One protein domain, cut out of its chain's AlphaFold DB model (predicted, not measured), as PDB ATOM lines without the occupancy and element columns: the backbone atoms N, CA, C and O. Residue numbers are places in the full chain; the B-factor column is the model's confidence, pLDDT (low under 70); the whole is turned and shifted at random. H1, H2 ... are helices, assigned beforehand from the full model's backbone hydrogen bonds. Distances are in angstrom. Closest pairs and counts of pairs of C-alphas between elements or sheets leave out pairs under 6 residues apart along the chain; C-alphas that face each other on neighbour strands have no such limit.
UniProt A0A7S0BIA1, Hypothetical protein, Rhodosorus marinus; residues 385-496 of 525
ATOM      1  N   ARG A 385     147.400 143.007 207.157       67.50
ATOM      2  CA  ARG A 385     147.158 143.726 208.422       67.50
ATOM      3  C   ARG A 385     148.375 144.545 208.835       67.50
ATOM      4  O   ARG A 385     148.208 145.667 209.308       67.50
ATOM      5  N   PHE A 386     149.581 144.056 208.567       74.56
ATOM      6  CA  PHE A 386     150.807 144.694 209.049       74.56
ATOM      7  C   PHE A 386     151.409 145.721 208.085       74.56
ATOM      8  O   PHE A 386     152.121 146.623 208.527       74.56
ATOM      9  N   THR A 387     151.111 145.647 206.787       89.81
ATOM     10  CA  THR A 387     151.656 146.591 205.797       89.81
ATOM     11  C   THR A 387     150.692 147.736 205.511       89.81
ATOM     12  O   THR A 387     149.495 147.511 205.354       89.81
ATOM     13  N   TRP A 388     151.211 148.961 205.426       93.31
ATOM     14  CA  TRP A 388     150.452 150.131 204.983       93.31
ATOM     15  C   TRP A 388     150.516 150.269 203.467       93.31
ATOM     16  O   TRP A 388     151.601 150.285 202.883       93.31
ATOM     17  N   THR A 389     149.354 150.393 202.841       93.56
ATOM     18  CA  THR A 389     149.224 150.642 201.403       93.56
ATOM     19  C   THR A 389     149.040 152.132 201.113       93.56
ATOM     20  O   THR A 389     148.575 152.901 201.954       93.56
ATOM     21  N   THR A 390     149.342 152.553 199.884       93.94
ATOM     22  CA  THR A 390     149.099 153.936 199.433       93.94
ATOM     23  C   THR A 390     147.618 154.316 199.483       93.94
ATOM     24  O   THR A 390     147.283 155.463 199.767       93.94
ATOM     25  N   ALA A 391     146.723 153.352 199.249       91.75
ATOM     26  CA  ALA A 391     145.284 153.544 199.382       91.75
ATOM     27  C   ALA A 391     144.878 153.806 200.842       91.75
ATOM     28  O   ALA A 391     144.081 154.704 201.097       91.75
ATOM     29  N   GLU A 392     145.451 153.077 201.804       94.56
ATOM     30  CA  GLU A 392     145.212 153.320 203.234       94.56
ATOM     31  C   GLU A 392     145.766 154.678 203.686       94.56
ATOM     32  O   GLU A 392     145.093 155.379 204.437       94.56
ATOM     33  N   ASP A 393     146.936 155.093 203.187       96.44
ATOM     34  CA  ASP A 393     147.488 156.429 203.456       96.44
ATOM     35  C   ASP A 393     146.582 157.542 202.884       96.44
ATOM     36  O   ASP A 393     146.384 158.586 203.512       96.44
ATOM     37  N   TYR A 394     145.971 157.318 201.714       95.69
ATOM     38  CA  TYR A 394     144.984 158.240 201.148       95.69
ATOM     39  C   TYR A 394     143.686 158.277 201.971       95.69
ATOM     40  O   TYR A 394     143.200 159.360 202.299       95.69
ATOM     41  N   LEU A 395     143.155 157.122 202.386       94.31
ATOM     42  CA  LEU A 395     141.993 157.053 203.284       94.31
ATOM     43  C   LEU A 395     142.267 157.739 204.631       94.31
ATOM     44  O   LEU A 395     141.393 158.427 205.161       94.31
ATOM     45  N   LEU A 396     143.490 157.607 205.152       95.50
ATOM     46  CA  LEU A 396     143.941 158.332 206.334       95.50
ATOM     47  C   LEU A 396     143.900 159.847 206.097       95.50
ATOM     48  O   LEU A 396     143.359 160.576 206.926       95.50
ATOM     49  N   SER A 397     144.404 160.323 204.953       95.50
ATOM     50  CA  SER A 397     144.351 161.750 204.601       95.50
ATOM     51  C   SER A 397     142.916 162.292 204.529       95.50
ATOM     52  O   SER A 397     142.659 163.399 204.999       95.50
ATOM     53  N   LEU A 398     141.962 161.494 204.034       92.94
ATOM     54  CA  LEU A 398     140.547 161.868 203.979       92.94
ATOM     55  C   LEU A 398     139.905 161.953 205.370       92.94
ATOM     56  O   LEU A 398     139.144 162.884 205.628       92.94
ATOM     57  N   GLU A 399     140.205 161.021 206.282       92.50
ATOM     58  CA  GLU A 399     139.709 161.126 207.665       92.50
ATOM     59  C   GLU A 399     140.283 162.361 208.369       92.50
ATOM     60  O   GLU A 399     139.539 163.052 209.064       92.50
ATOM     61  N   ILE A 400     141.557 162.692 208.130       92.31
ATOM     62  CA  ILE A 400     142.179 163.913 208.667       92.31
ATOM     63  C   ILE A 400     141.505 165.158 208.091       92.31
ATOM     64  O   ILE A 400     141.185 166.084 208.829       92.31
ATOM     65  N   ALA A 401     141.235 165.180 206.786       90.25
ATOM     66  CA  ALA A 401     140.543 166.295 206.149       90.25
ATOM     67  C   ALA A 401     139.107 166.473 206.672       90.25
ATOM     68  O   ALA A 401     138.595 167.588 206.698       90.25
ATOM     69  N   ARG A 402     138.448 165.383 207.088       86.88
ATOM     70  CA  ARG A 402     137.066 165.412 207.582       86.88
ATOM     71  C   ARG A 402     136.954 165.764 209.065       86.88
ATOM     72  O   ARG A 402     135.990 166.411 209.457       86.88
ATOM     73  N   ARG A 403     137.858 165.243 209.896       84.31
ATOM     74  CA  ARG A 403     137.754 165.294 211.369       84.31
ATOM     75  C   ARG A 403     138.892 166.072 212.028       84.31
ATOM     76  O   ARG A 403     138.894 166.257 213.243       84.31
ATOM     77  N   GLY A 404     139.871 166.520 211.254       87.19
ATOM     78  CA  GLY A 404     141.121 167.064 211.763       87.19
ATOM     79  C   GLY A 404     142.027 165.981 212.355       87.19
ATOM     80  O   GLY A 404     142.003 164.816 211.964       87.19
ATOM     81  N   LYS A 405     142.860 166.375 213.322       88.25
ATOM     82  CA  LYS A 405     143.865 165.493 213.942       88.25
ATOM     83  C   LYS A 405     143.287 164.490 214.941       88.25
ATOM     84  O   LYS A 405     144.018 163.625 215.425       88.25
ATOM     85  N   ASP A 406     142.003 164.604 215.268       85.25
ATOM     86  CA  ASP A 406     141.341 163.701 216.200       85.25
ATOM     87  C   ASP A 406     140.934 162.394 215.497       85.25
ATOM     88  O   ASP A 406     139.819 162.212 215.005       85.25
ATOM     89  N   LEU A 407     141.901 161.479 215.407       80.06
ATOM     90  CA  LEU A 407     141.785 160.202 214.696       80.06
ATOM     91  C   LEU A 407     141.162 159.081 215.541       80.06
ATOM     92  O   LEU A 407     141.242 157.916 215.159       80.06
ATOM     93  N   VAL A 408     140.566 159.392 216.696       66.50
ATOM     94  CA  VAL A 408     140.103 158.380 217.665       66.50
ATOM     95  C   VAL A 408     139.035 157.440 217.080       66.50
ATOM     96  O   VAL A 408     138.913 156.298 217.519       66.50
ATOM     97  N   TYR A 409     138.318 157.866 216.035       65.25
ATOM     98  CA  TYR A 409     137.200 157.119 215.446       65.25
ATOM     99  C   TYR A 409     137.289 157.004 213.920       65.25
ATOM    100  O   TYR A 409     136.358 157.384 213.202       65.25
ATOM    101  N   THR A 410     138.404 156.496 213.392       71.88
ATOM    102  CA  THR A 410     138.525 156.262 211.947       71.88
ATOM    103  C   THR A 410     137.578 155.155 211.493       71.88
ATOM    104  O   THR A 410     137.780 153.976 211.776       71.88
ATOM    105  N   THR A 411     136.548 155.540 210.745       78.44
ATOM    106  CA  THR A 411     135.587 154.605 210.145       78.44
ATOM    107  C   THR A 411     136.128 153.953 208.875       78.44
ATOM    108  O   THR A 411     135.706 152.853 208.528       78.44
ATOM    109  N   LEU A 412     137.066 154.622 208.192       86.25
ATOM    110  CA  LEU A 412     137.579 154.199 206.887       86.25
ATOM    111  C   LEU A 412     138.728 153.180 206.942       86.25
ATOM    112  O   LEU A 412     139.056 152.598 205.914       86.25
ATOM    113  N   LEU A 413     139.324 152.938 208.113       89.81
ATOM    114  CA  LEU A 413     140.460 152.021 208.282       89.81
ATOM    115  C   LEU A 413     140.150 150.926 209.318       89.81
ATOM    116  O   LEU A 413     140.820 150.849 210.345       89.81
ATOM    117  N   PRO A 414     139.138 150.064 209.083       87.62
ATOM    118  CA  PRO A 414     138.712 149.055 210.060       87.62
ATOM    119  C   PRO A 414     139.767 147.969 210.320       87.62
ATOM    120  O   PRO A 414     139.676 147.243 211.306       87.62
ATOM    121  N   THR A 415     140.752 147.831 209.432       86.25
ATOM    122  CA  THR A 415     141.844 146.855 209.526       86.25
ATOM    123  C   THR A 415     143.014 147.330 210.380       86.25
ATOM    124  O   THR A 415     143.862 146.508 210.719       86.25
ATOM    125  N   LYS A 416     143.082 148.626 210.717       89.88
ATOM    126  CA  LYS A 416     144.182 149.218 211.482       89.88
ATOM    127  C   LYS A 416     143.697 149.640 212.861       89.88
ATOM    128  O   LYS A 416     142.623 150.216 213.023       89.88
ATOM    129  N   THR A 417     144.510 149.376 213.871       89.88
ATOM    130  CA  THR A 417     144.251 149.851 215.230       89.88
ATOM    131  C   THR A 417     144.535 151.349 215.338       89.88
ATOM    132  O   THR A 417     145.383 151.894 214.630       89.88
ATOM    133  N   TYR A 418     143.886 152.034 216.285       92.12
ATOM    134  CA  TYR A 418     144.137 153.461 216.528       92.12
ATOM    135  C   TYR A 418     145.624 153.771 216.787       92.12
ATOM    136  O   TYR A 418     146.152 154.773 216.305       92.12
ATOM    137  N   ALA A 419     146.330 152.890 217.504       91.31
ATOM    138  CA  ALA A 419     147.756 153.053 217.782       91.31
ATOM    139  C   ALA A 419     148.616 152.991 216.506       91.31
ATOM    140  O   ALA A 419     149.558 153.774 216.362       91.31
ATOM    141  N   GLU A 420     148.286 152.097 215.572       93.12
ATOM    142  CA  GLU A 420     148.958 151.998 214.271       93.12
ATOM    143  C   GLU A 420     148.665 153.215 213.404       93.12
ATOM    144  O   GLU A 420     149.589 153.770 212.816       93.12
ATOM    145  N   ILE A 421     147.411 153.671 213.376       94.56
ATOM    146  CA  ILE A 421     147.001 154.872 212.641       94.56
ATOM    147  C   ILE A 421     147.759 156.095 213.157       94.56
ATOM    148  O   ILE A 421     148.356 156.837 212.377       94.56
ATOM    149  N   LYS A 422     147.810 156.279 214.480       94.56
ATOM    150  CA  LYS A 422     148.546 157.378 215.113       94.56
ATOM    151  C   LYS A 422     150.044 157.310 214.807       94.56
ATOM    152  O   LYS A 422     150.657 158.338 214.516       94.56
ATOM    153  N   ARG A 423     150.638 156.110 214.846       95.19
ATOM    154  CA  ARG A 423     152.047 155.896 214.483       95.19
ATOM    155  C   ARG A 423     152.295 156.241 213.016       95.19
ATOM    156  O   ARG A 423     153.226 156.987 212.731       95.19
ATOM    157  N   ARG A 424     151.438 155.763 212.110       96.25
ATOM    158  CA  ARG A 424     151.547 156.018 210.672       96.25
ATOM    159  C   ARG A 424     151.386 157.493 210.341       96.25
ATOM    160  O   ARG A 424     152.187 158.031 209.585       96.25
ATOM    161  N   TYR A 425     150.419 158.171 210.957       96.25
ATOM    162  CA  TYR A 425     150.276 159.620 210.841       96.25
ATOM    163  C   TYR A 425     151.569 160.333 211.256       96.25
ATOM    164  O   TYR A 425     152.084 161.156 210.502       96.25
ATOM    165  N   ALA A 426     152.152 159.970 212.404       96.38
ATOM    166  CA  ALA A 426     153.418 160.545 212.853       96.38
ATOM    167  C   ALA A 426     154.584 160.235 211.899       96.38
ATOM    168  O   ALA A 426     155.479 161.058 211.747       96.38
ATOM    169  N   GLU A 427     154.606 159.072 211.248       97.25
ATOM    170  CA  GLU A 427     155.607 158.740 210.228       97.25
ATOM    171  C   GLU A 427     155.457 159.600 208.973       97.25
ATOM    172  O   GLU A 427     156.443 160.175 208.512       97.25
ATOM    173  N   LEU A 428     154.234 159.725 208.448       97.06
ATOM    174  CA  LEU A 428     153.939 160.452 207.212       97.06
ATOM    175  C   LEU A 428     154.089 161.968 207.358       97.06
ATOM    176  O   LEU A 428     154.453 162.628 206.387       97.06
ATOM    177  N   THR A 429     153.865 162.512 208.554       96.56
ATOM    178  CA  THR A 429     154.004 163.951 208.858       96.56
ATOM    179  C   THR A 429     155.424 164.361 209.257       96.56
ATOM    180  O   THR A 429     155.732 165.550 209.352       96.56
ATOM    181  N   ARG A 430     156.361 163.413 209.426       97.38
ATOM    182  CA  ARG A 430     157.774 163.747 209.689       97.38
ATOM    183  C   ARG A 430     158.341 164.640 208.592       97.38
ATOM    184  O   ARG A 430     158.161 164.393 207.399       97.38
ATOM    185  N   ARG A 431     159.189 165.594 208.988       96.62
ATOM    186  CA  ARG A 431     159.907 166.488 208.060       96.62
ATOM    187  C   ARG A 431     160.640 165.734 206.940       96.62
ATOM    188  O   ARG A 431     160.605 166.178 205.803       96.62
ATOM    189  N   ARG A 432     161.247 164.580 207.250       97.62
ATOM    190  CA  ARG A 432     162.007 163.744 206.296       97.62
ATOM    191  C   ARG A 432     161.160 162.793 205.444       97.62
ATOM    192  O   ARG A 432     161.704 162.191 204.529       97.62
ATOM    193  N   ALA A 433     159.876 162.607 205.750       96.75
ATOM    194  CA  ALA A 433     159.029 161.747 204.929       96.75
ATOM    195  C   ALA A 433     158.865 162.350 203.516       96.75
ATOM    196  O   ALA A 433     158.838 163.579 203.393       96.75
ATOM    197  N   PRO A 434     158.752 161.535 202.456       97.19
ATOM    198  CA  PRO A 434     158.469 162.041 201.114       97.19
ATOM    199  C   PRO A 434     157.103 162.740 201.067       97.19
ATOM    200  O   PRO A 434     156.280 162.574 201.976       97.19
ATOM    201  N   GLN A 435     156.860 163.524 200.014       97.25
ATOM    202  CA  GLN A 435     155.561 164.164 199.814       97.25
ATOM    203  C   GLN A 435     154.464 163.100 199.694       97.25
ATOM    204  O   GLN A 435     154.634 162.098 199.002       97.25
ATOM    205  N   ASN A 436     153.367 163.298 200.419       96.94
ATOM    206  CA  ASN A 436     152.259 162.355 200.500       96.94
ATOM    207  C   ASN A 436     150.952 163.098 200.812       96.94
ATOM    208  O   ASN A 436     150.981 164.220 201.317       96.94
ATOM    209  N   ALA A 437     149.814 162.438 200.578       96.50
ATOM    210  CA  ALA A 437     148.491 163.042 200.741       96.50
ATOM    211  C   ALA A 437     148.225 163.558 202.168       96.50
ATOM    212  O   ALA A 437     147.573 164.582 202.350       96.50
ATOM    213  N   VAL A 438     148.762 162.891 203.197       96.75
ATOM    214  CA  VAL A 438     148.616 163.338 204.592       96.75
ATOM    215  C   VAL A 438     149.333 164.671 204.819       96.75
ATOM    216  O   VAL A 438     148.769 165.560 205.457       96.75
ATOM    217  N   LYS A 439     150.531 164.854 204.252       97.00
ATOM    218  CA  LYS A 439     151.248 166.138 204.287       97.00
ATOM    219  C   LYS A 439     150.544 167.233 203.504       97.00
ATOM    220  O   LYS A 439     150.567 168.379 203.944       97.00
ATOM    221  N   ASP A 440     149.948 166.902 202.363       95.81
ATOM    222  CA  ASP A 440     149.197 167.877 201.565       95.81
ATOM    223  C   ASP A 440     148.029 168.443 202.377       95.81
ATOM    224  O   ASP A 440     147.867 169.663 202.471       95.81
ATOM    225  N   ILE A 441     147.272 167.561 203.040       94.88
ATOM    226  CA  ILE A 441     146.191 167.959 203.942       94.88
ATOM    227  C   ILE A 441     146.743 168.734 205.133       94.88
ATOM    228  O   ILE A 441     146.255 169.821 205.408       94.88
ATOM    229  N   GLU A 442     147.784 168.252 205.810       94.62
ATOM    230  CA  GLU A 442     148.360 168.959 206.959       94.62
ATOM    231  C   GLU A 442     148.875 170.360 206.590       94.62
ATOM    232  O   GLU A 442     148.647 171.320 207.329       94.62
ATOM    233  N   SER A 443     149.509 170.503 205.424       94.62
ATOM    234  CA  SER A 443     149.906 171.801 204.881       94.62
ATOM    235  C   SER A 443     148.686 172.691 204.672       94.62
ATOM    236  O   SER A 443     148.690 173.842 205.106       94.62
ATOM    237  N   LEU A 444     147.620 172.158 204.071       91.88
ATOM    238  CA  LEU A 444     146.371 172.883 203.865       91.88
ATOM    239  C   LEU A 444     145.732 173.313 205.194       91.88
ATOM    240  O   LEU A 444     145.305 174.458 205.306       91.88
ATOM    241  N   MET A 445     145.761 172.458 206.221       91.50
ATOM    242  CA  MET A 445     145.285 172.776 207.571       91.50
ATOM    243  C   MET A 445     146.077 173.916 208.225       91.50
ATOM    244  O   MET A 445     145.502 174.687 208.994       91.50
ATOM    245  N   GLN A 446     147.375 174.028 207.928       91.12
ATOM    246  CA  GLN A 446     148.284 175.028 208.504       91.12
ATOM    247  C   GLN A 446     148.332 176.355 207.735       91.12
ATOM    248  O   GLN A 446     148.883 177.330 208.248       91.12
ATOM    249  N   ARG A 447     147.770 176.424 206.521       93.56
ATOM    250  CA  ARG A 447     147.716 177.672 205.742       93.56
ATOM    251  C   ARG A 447     146.974 178.773 206.509       93.56
ATOM    252  O   ARG A 447     146.067 178.452 207.280       93.56
ATOM    253  N   PRO A 448     147.291 180.059 206.284       94.69
ATOM    254  CA  PRO A 448     146.463 181.142 206.804       94.69
ATOM    255  C   PRO A 448     145.005 180.963 206.358       94.69
ATOM    256  O   PRO A 448     144.730 180.386 205.304       94.69
ATOM    257  N   LEU A 449     144.072 181.422 207.193       96.31
ATOM    258  CA  LEU A 449     142.653 181.401 206.856       96.31
ATOM    259  C   LEU A 449     142.388 182.406 205.735       96.31
ATOM    260  O   LEU A 449     142.821 183.559 205.803       96.31
ATOM    261  N   SER A 450     141.669 181.954 204.716       96.06
ATOM    262  CA  SER A 450     141.115 182.806 203.671       96.06
ATOM    263  C   SER A 450     140.058 183.760 204.239       96.06
ATOM    264  O   SER A 450     139.512 183.540 205.323       96.06
ATOM    265  N   LEU A 451     139.725 184.815 203.491       95.75
ATOM    266  CA  LEU A 451     138.694 185.775 203.897       95.75
ATOM    267  C   LEU A 451     137.331 185.100 204.131       95.75
ATOM    268  O   LEU A 451     136.632 185.424 205.089       95.75
ATOM    269  N   GLN A 452     136.969 184.127 203.292       96.94
ATOM    270  CA  GLN A 452     135.726 183.374 203.442       96.94
ATOM    271  C   GLN A 452     135.733 182.510 204.710       96.94
ATOM    272  O   GLN A 452     134.747 182.500 205.447       96.94
ATOM    273  N   GLU A 453     136.846 181.832 205.003       96.94
ATOM    274  CA  GLU A 453     136.988 181.067 206.247       96.94
ATOM    275  C   GLU A 453     136.915 181.983 207.473       96.94
ATOM    276  O   GLU A 453     136.266 181.630 208.452       96.94
ATOM    277  N   TRP A 454     137.502 183.182 207.413       97.62
ATOM    278  CA  TRP A 454     137.378 184.173 208.482       97.62
ATOM    279  C   TRP A 454     135.931 184.575 208.753       97.62
ATOM    280  O   TRP A 454     135.528 184.598 209.911       97.62
ATOM    281  N   ARG A 455     135.137 184.820 207.704       96.75
ATOM    282  CA  ARG A 455     133.701 185.119 207.847       96.75
ATOM    283  C   ARG A 455     132.952 183.967 208.527       96.75
ATOM    284  O   ARG A 455     132.093 184.207 209.370       96.75
ATOM    285  N   LEU A 456     133.301 182.720 208.203       97.88
ATOM    286  CA  LEU A 456     132.734 181.541 208.865       97.88
ATOM    287  C   LEU A 456     133.166 181.434 210.333       97.88
ATOM    288  O   LEU A 456     132.333 181.111 211.175       97.88
ATOM    289  N   VAL A 457     134.427 181.731 210.660       98.00
ATOM    290  CA  VAL A 457     134.892 181.774 212.056       98.00
ATOM    291  C   VAL A 457     134.136 182.845 212.838       98.00
ATOM    292  O   VAL A 457     133.601 182.533 213.896       98.00
ATOM    293  N   ASP A 458     134.046 184.068 212.311       97.69
ATOM    294  CA  ASP A 458     133.365 185.189 212.969       97.69
ATOM    295  C   ASP A 458     131.878 184.837 213.223       97.69
ATOM    296  O   ASP A 458     131.393 184.946 214.353       97.69
ATOM    297  N   ARG A 459     131.187 184.268 212.218       98.06
ATOM    298  CA  ARG A 459     129.819 183.734 212.357       98.06
ATOM    299  C   ARG A 459     129.725 182.628 213.411       98.06
ATOM    300  O   ARG A 459     128.794 182.612 214.211       98.06
ATOM    301  N   GLY A 460     130.672 181.696 213.412       97.88
ATOM    302  CA  GLY A 460     130.718 180.591 214.365       97.88
ATOM    303  C   GLY A 460     130.909 181.059 215.804       97.88
ATOM    304  O   GLY A 460     130.246 180.547 216.702       97.88
ATOM    305  N   VAL A 461     131.766 182.060 216.024       98.00
ATOM    306  CA  VAL A 461     131.978 182.665 217.345       98.00
ATOM    307  C   VAL A 461     130.714 183.381 217.825       98.00
ATOM    308  O   VAL A 461     130.362 183.241 218.994       98.00
ATOM    309  N   MET A 462     129.991 184.074 216.938       97.56
ATOM    310  CA  MET A 462     128.693 184.681 217.269       97.56
ATOM    311  C   MET A 462     127.623 183.631 217.606       97.56
ATOM    312  O   MET A 462     126.886 183.792 218.574       97.56
ATOM    313  N   GLN A 463     127.551 182.540 216.838       98.19
ATOM    314  CA  GLN A 463     126.504 181.524 216.980       98.19
ATOM    315  C   GLN A 463     126.740 180.553 218.149       98.19
ATOM    316  O   GLN A 463     125.798 180.174 218.842       98.19
ATOM    317  N   TYR A 464     127.982 180.100 218.347       97.81
ATOM    318  CA  TYR A 464     128.324 179.059 219.325       97.81
ATOM    319  C   TYR A 464     129.064 179.597 220.560       97.81
ATOM    320  O   TYR A 464     129.167 178.884 221.561       97.81
ATOM    321  N   GLY A 465     129.566 180.833 220.511       97.50
ATOM    322  CA  GLY A 465     130.364 181.458 221.565       97.50
ATOM    323  C   GLY A 465     131.875 181.226 221.427       97.50
ATOM    324  O   GLY A 465     132.339 180.327 220.727       97.50
ATOM    325  N   LEU A 466     132.652 182.031 222.161       96.94
ATOM    326  CA  LEU A 466     134.125 182.079 222.120       96.94
ATOM    327  C   LEU A 466     134.834 180.788 222.552       96.94
ATOM    328  O   LEU A 466     135.992 180.597 222.206       96.94
ATOM    329  N   HIS A 467     134.172 179.915 223.313       96.94
ATOM    330  CA  HIS A 467     134.805 178.725 223.898       96.94
ATOM    331  C   HIS A 467     134.439 177.418 223.181       96.94
ATOM    332  O   HIS A 467     134.930 176.355 223.552       96.94
ATOM    333  N   ARG A 468     133.565 177.461 222.165       97.19
ATOM    334  CA  ARG A 468     133.030 176.258 221.501       97.19
ATOM    335  C   ARG A 468     133.678 175.992 220.142       97.19
ATOM    336  O   ARG A 468     132.993 175.750 219.149       97.19
ATOM    337  N   TRP A 469     135.010 175.978 220.107       95.88
ATOM    338  CA  TRP A 469     135.790 175.740 218.884       95.88
ATOM    339  C   TRP A 469     135.531 174.379 218.236       95.88
ATOM    340  O   TRP A 469     135.574 174.271 217.014       95.88
ATOM    341  N   ASP A 470     135.187 173.367 219.036       94.69
ATOM    342  CA  ASP A 470     134.756 172.054 218.545       94.69
ATOM    343  C   ASP A 470     133.551 172.151 217.600       94.69
ATOM    344  O   ASP A 470     133.530 171.515 216.547       94.69
ATOM    345  N   MET A 471     132.564 172.985 217.943       96.19
ATOM    346  CA  MET A 471     131.349 173.173 217.140       96.19
ATOM    347  C   MET A 471     131.653 173.946 215.856       96.19
ATOM    348  O   MET A 471     131.154 173.592 214.789       96.19
ATOM    349  N   ILE A 472     132.509 174.972 215.946       96.19
ATOM    350  CA  ILE A 472     132.948 175.766 214.791       96.19
ATOM    351  C   ILE A 472     133.699 174.872 213.798       96.19
ATOM    352  O   ILE A 472     133.398 174.893 212.604       96.19
ATOM    353  N   GLN A 473     134.624 174.042 214.286       93.88
ATOM    354  CA  GLN A 473     135.305 173.050 213.461       93.88
ATOM    355  C   GLN A 473     134.291 172.079 212.846       93.88
ATOM    356  O   GLN A 473     134.238 171.952 211.630       93.88
ATOM    357  N   ALA A 474     133.457 171.421 213.653       91.75
ATOM    358  CA  ALA A 474     132.569 170.368 213.165       91.75
ATOM    359  C   ALA A 474     131.551 170.850 212.117       91.75
ATOM    360  O   ALA A 474     131.266 170.119 211.167       91.75
ATOM    361  N   HIS A 475     130.997 172.056 212.281       95.69
ATOM    362  CA  HIS A 475     129.897 172.542 211.444       95.69
ATOM    363  C   HIS A 475     130.318 173.503 210.333       95.69
ATOM    364  O   HIS A 475     129.679 173.509 209.283       95.69
ATOM    365  N   LEU A 476     131.356 174.317 210.545       96.00
ATOM    366  CA  LEU A 476     131.716 175.389 209.612       96.00
ATOM    367  C   LEU A 476     133.042 175.123 208.899       96.00
ATOM    368  O   LEU A 476     133.159 175.422 207.712       96.00
ATOM    369  N   LEU A 477     134.034 174.562 209.596       94.94
ATOM    370  CA  LEU A 477     135.387 174.359 209.066       94.94
ATOM    371  C   LEU A 477     135.952 172.968 209.424       94.94
ATOM    372  O   LEU A 477     136.964 172.883 210.124       94.94
ATOM    373  N   PRO A 478     135.353 171.863 208.924       89.81
ATOM    374  CA  PRO A 478     135.701 170.494 209.340       89.81
ATOM    375  C   PRO A 478     137.140 170.077 209.006       89.81
ATOM    376  O   PRO A 478     137.701 169.192 209.652       89.81
ATOM    377  N   GLY A 479     137.772 170.766 208.055       87.19
ATOM    378  CA  GLY A 479     139.171 170.564 207.687       87.19
ATOM    379  C   GLY A 479     140.178 171.413 208.457       87.19
ATOM    380  O   GLY A 479     141.354 171.369 208.122       87.19
ATOM    381  N   ARG A 480     139.779 172.214 209.452       93.44
ATOM    382  CA  ARG A 480     140.709 173.041 210.241       93.44
ATOM    383  C   ARG A 480     140.791 172.540 211.675       93.44
ATOM    384  O   ARG A 480     139.803 172.122 212.255       93.44
ATOM    385  N   ASP A 481     141.983 172.583 212.257       91.56
ATOM    386  CA  ASP A 481     142.192 172.190 213.654       91.56
ATOM    387  C   ASP A 481     141.641 173.277 214.589       91.56
ATOM    388  O   ASP A 481     142.051 174.439 214.485       91.56
ATOM    389  N   LYS A 482     140.746 172.912 215.515       93.94
ATOM    390  CA  LYS A 482     140.150 173.829 216.500       93.94
ATOM    391  C   LYS A 482     141.175 174.680 217.248       93.94
ATOM    392  O   LYS A 482     140.957 175.874 217.425       93.94
ATOM    393  N   VAL A 483     142.320 174.099 217.619       93.56
ATOM    394  CA  VAL A 483     143.369 174.802 218.378       93.56
ATOM    395  C   VAL A 483     144.029 175.879 217.517       93.56
ATOM    396  O   VAL A 483     144.416 176.946 217.997       93.56
ATOM    397  N   ILE A 484     144.167 175.606 216.216       93.25
ATOM    398  CA  ILE A 484     144.707 176.568 215.256       93.25
ATOM    399  C   ILE A 484     143.692 177.689 215.023       93.25
ATOM    400  O   ILE A 484     144.087 178.854 215.041       93.25
ATOM    401  N   LEU A 485     142.407 177.357 214.851       95.50
ATOM    402  CA  LEU A 485     141.334 178.345 214.687       95.50
ATOM    403  C   LEU A 485     141.286 179.322 215.867       95.50
ATOM    404  O   LEU A 485     141.344 180.532 215.655       95.50
ATOM    405  N   GLU A 486     141.281 178.796 217.092       96.81
ATOM    406  CA  GLU A 486     141.294 179.580 218.327       96.81
ATOM    407  C   GLU A 486     142.492 180.534 218.382       96.81
ATOM    408  O   GLU A 486     142.346 181.750 218.547       96.81
ATOM    409  N   ARG A 487     143.698 179.998 218.169       96.31
ATOM    410  CA  ARG A 487     144.935 180.785 218.195       96.31
ATOM    411  C   ARG A 487     144.931 181.895 217.149       96.31
ATOM    412  O   ARG A 487     145.337 183.022 217.446       96.31
ATOM    413  N   LEU A 488     144.523 181.581 215.919       95.50
ATOM    414  CA  LEU A 488     144.465 182.559 214.838       95.50
ATOM    415  C   LEU A 488     143.452 183.655 215.167       95.50
ATOM    416  O   LEU A 488     143.776 184.835 215.009       95.50
ATOM    417  N   TYR A 489     142.268 183.285 215.654       97.25
ATOM    418  CA  TYR A 489     141.225 184.236 216.021       97.25
ATOM    419  C   TYR A 489     141.687 185.188 217.127       97.25
ATOM    420  O   TYR A 489     141.642 186.403 216.936       97.25
ATOM    421  N   HIS A 490     142.244 184.669 218.227       96.94
ATOM    422  CA  HIS A 490     142.788 185.506 219.303       96.94
ATOM    423  C   HIS A 490     143.917 186.426 218.832       96.94
ATOM    424  O   HIS A 490     143.999 187.587 219.237       96.94
ATOM    425  N   ARG A 491     144.784 185.946 217.932       96.75
ATOM    426  CA  ARG A 491     145.826 186.788 217.335       96.75
ATOM    427  C   ARG A 491     145.218 187.932 216.517       96.75
ATOM    428  O   ARG A 491     145.697 189.062 216.615       96.75
ATOM    429  N   ARG A 492     144.170 187.660 215.730       95.75
ATOM    430  CA  ARG A 492     143.464 188.667 214.918       95.75
ATOM    431  C   ARG A 492     142.761 189.701 215.794       95.75
ATOM    432  O   ARG A 492     142.907 190.895 215.538       95.75
ATOM    433  N   THR A 493     142.050 189.275 216.838       95.31
ATOM    434  CA  THR A 493     141.353 190.192 217.756       95.31
ATOM    435  C   THR A 493     142.333 191.057 218.541       95.31
ATOM    436  O   THR A 493     142.142 192.271 218.603       95.31
ATOM    437  N   LYS A 494     143.442 190.485 219.036       97.25
ATOM    438  CA  LYS A 494     144.521 191.251 219.683       97.25
ATOM    439  C   LYS A 494     145.128 192.290 218.734       97.25
ATOM    440  O   LYS A 494     145.264 193.449 219.120       97.25
ATOM    441  N   LYS A 495     145.427 191.910 217.483       96.25
ATOM    442  CA  LYS A 495     145.958 192.839 216.465       96.25
ATOM    443  C   LYS A 495     144.967 193.971 216.158       96.25
ATOM    444  O   LYS A 495     145.376 195.125 216.079       96.25
ATOM    445  N   ARG A 496     143.667 193.669 216.036       93.94
ATOM    446  CA  ARG A 496     142.612 194.683 215.844       93.94
ATOM    447  C   ARG A 496     142.508 195.639 217.036       93.94
ATOM    448  O   ARG A 496     142.464 196.849 216.835       93.94
TER     449      ARG A 496
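AT A GLANCE: This is residues 385 to 496 of the 525 residues of the protein "Hypothetical protein" of Rhodosorus marinus (UniProt A0A7S0BIA1). The model is two small lobes of three helices each, set end to end along the long axis, with H1, H2 and H3 in one and H4, H5 and H6 in the other; the chain passes between them through residues 447 to 450. In the first lobe H1 and H3 run side by side with H2 crosswise to both, and in the second the short H5 packs on H4 and on the beginning of H6, whose far end reaches one tip of the whole. The printed part has 112 residues, with six named helices in the order H1 to H6 and no named strand, class all helix. It is only just compact, close to loose, with a radius of gyration of the C-alphas of 15.6 A, and elongated, spanning 50 by 27 by 20 A.

HOW THE PARTS SIT: Start at the longest helix, H6, residues 482 to 496. It touches H5, residues 469 to 475, with residues 482 to 486 alone; the closest C-alphas, of Trp 469 and Lys 482, are 5.3 A apart. These two run opposite ways at a steep tilt of 68 degrees, only just short of about perpendicular. H5 also touches H4, residues 451 to 464, closest at the C-alphas of Gly 460 and Ile 472, 5.3 A apart; at 70.1 degrees they are only just about perpendicular. H4 and H6 are close but not clearly touching, at 80 degrees, with the C-alphas of Val 457 and Leu 485 closest, 7.8 A apart. Look next at H3, residues 437 to 446, which is close to H6 but not clearly touching; their closest C-alphas, of Gln 446 and Ile 484, are 7.8 A apart. H3 touches H1, residues 390 to 403, at a shallow tilt of 23 degrees, the same way, with the C-alphas of Ser 397 and Val 438 closest, 4.6 A apart. H2, residues 418 to 428, only just touches H3, with 3 pairs of C-alphas within 8 A, the closest those of Leu 428 and Val 438, 6.6 A apart; they are about perpendicular at 82 degrees. The helix packing is mostly crossed: of the 4 pairs that touch, 1 is at a shallow tilt. Among the pairs that are apart are H1 and H4, and H2 and H6. In H1, H2, H3, H4, H5 and H6 every O i to N i+4 pair is within hydrogen-bond range.

IN THESE COORDINATES: Find C-alpha 390 at (149.099, 153.936, 199.433), where H1 begins; it runs 20.0 A to C-alpha 403. H2 is 15.2 A long and H3 14.3 A. C-alpha 451 at (138.694, 185.775, 203.897) begins H4, 19.8 A long, and H5 is 10.0 A long. H6 runs 21.0 A to C-alpha 496 at (142.612, 194.683, 215.844).

THE WHOLE: The C-alphas of Arg 385 and Arg 496, the two farthest apart, are 51.7 A apart. The link from H1 to H2, residues 404 to 417, is long. The printed part has no cut. Its mean pLDDT is 93.0, and residues 385, 408 and 409 are under 70.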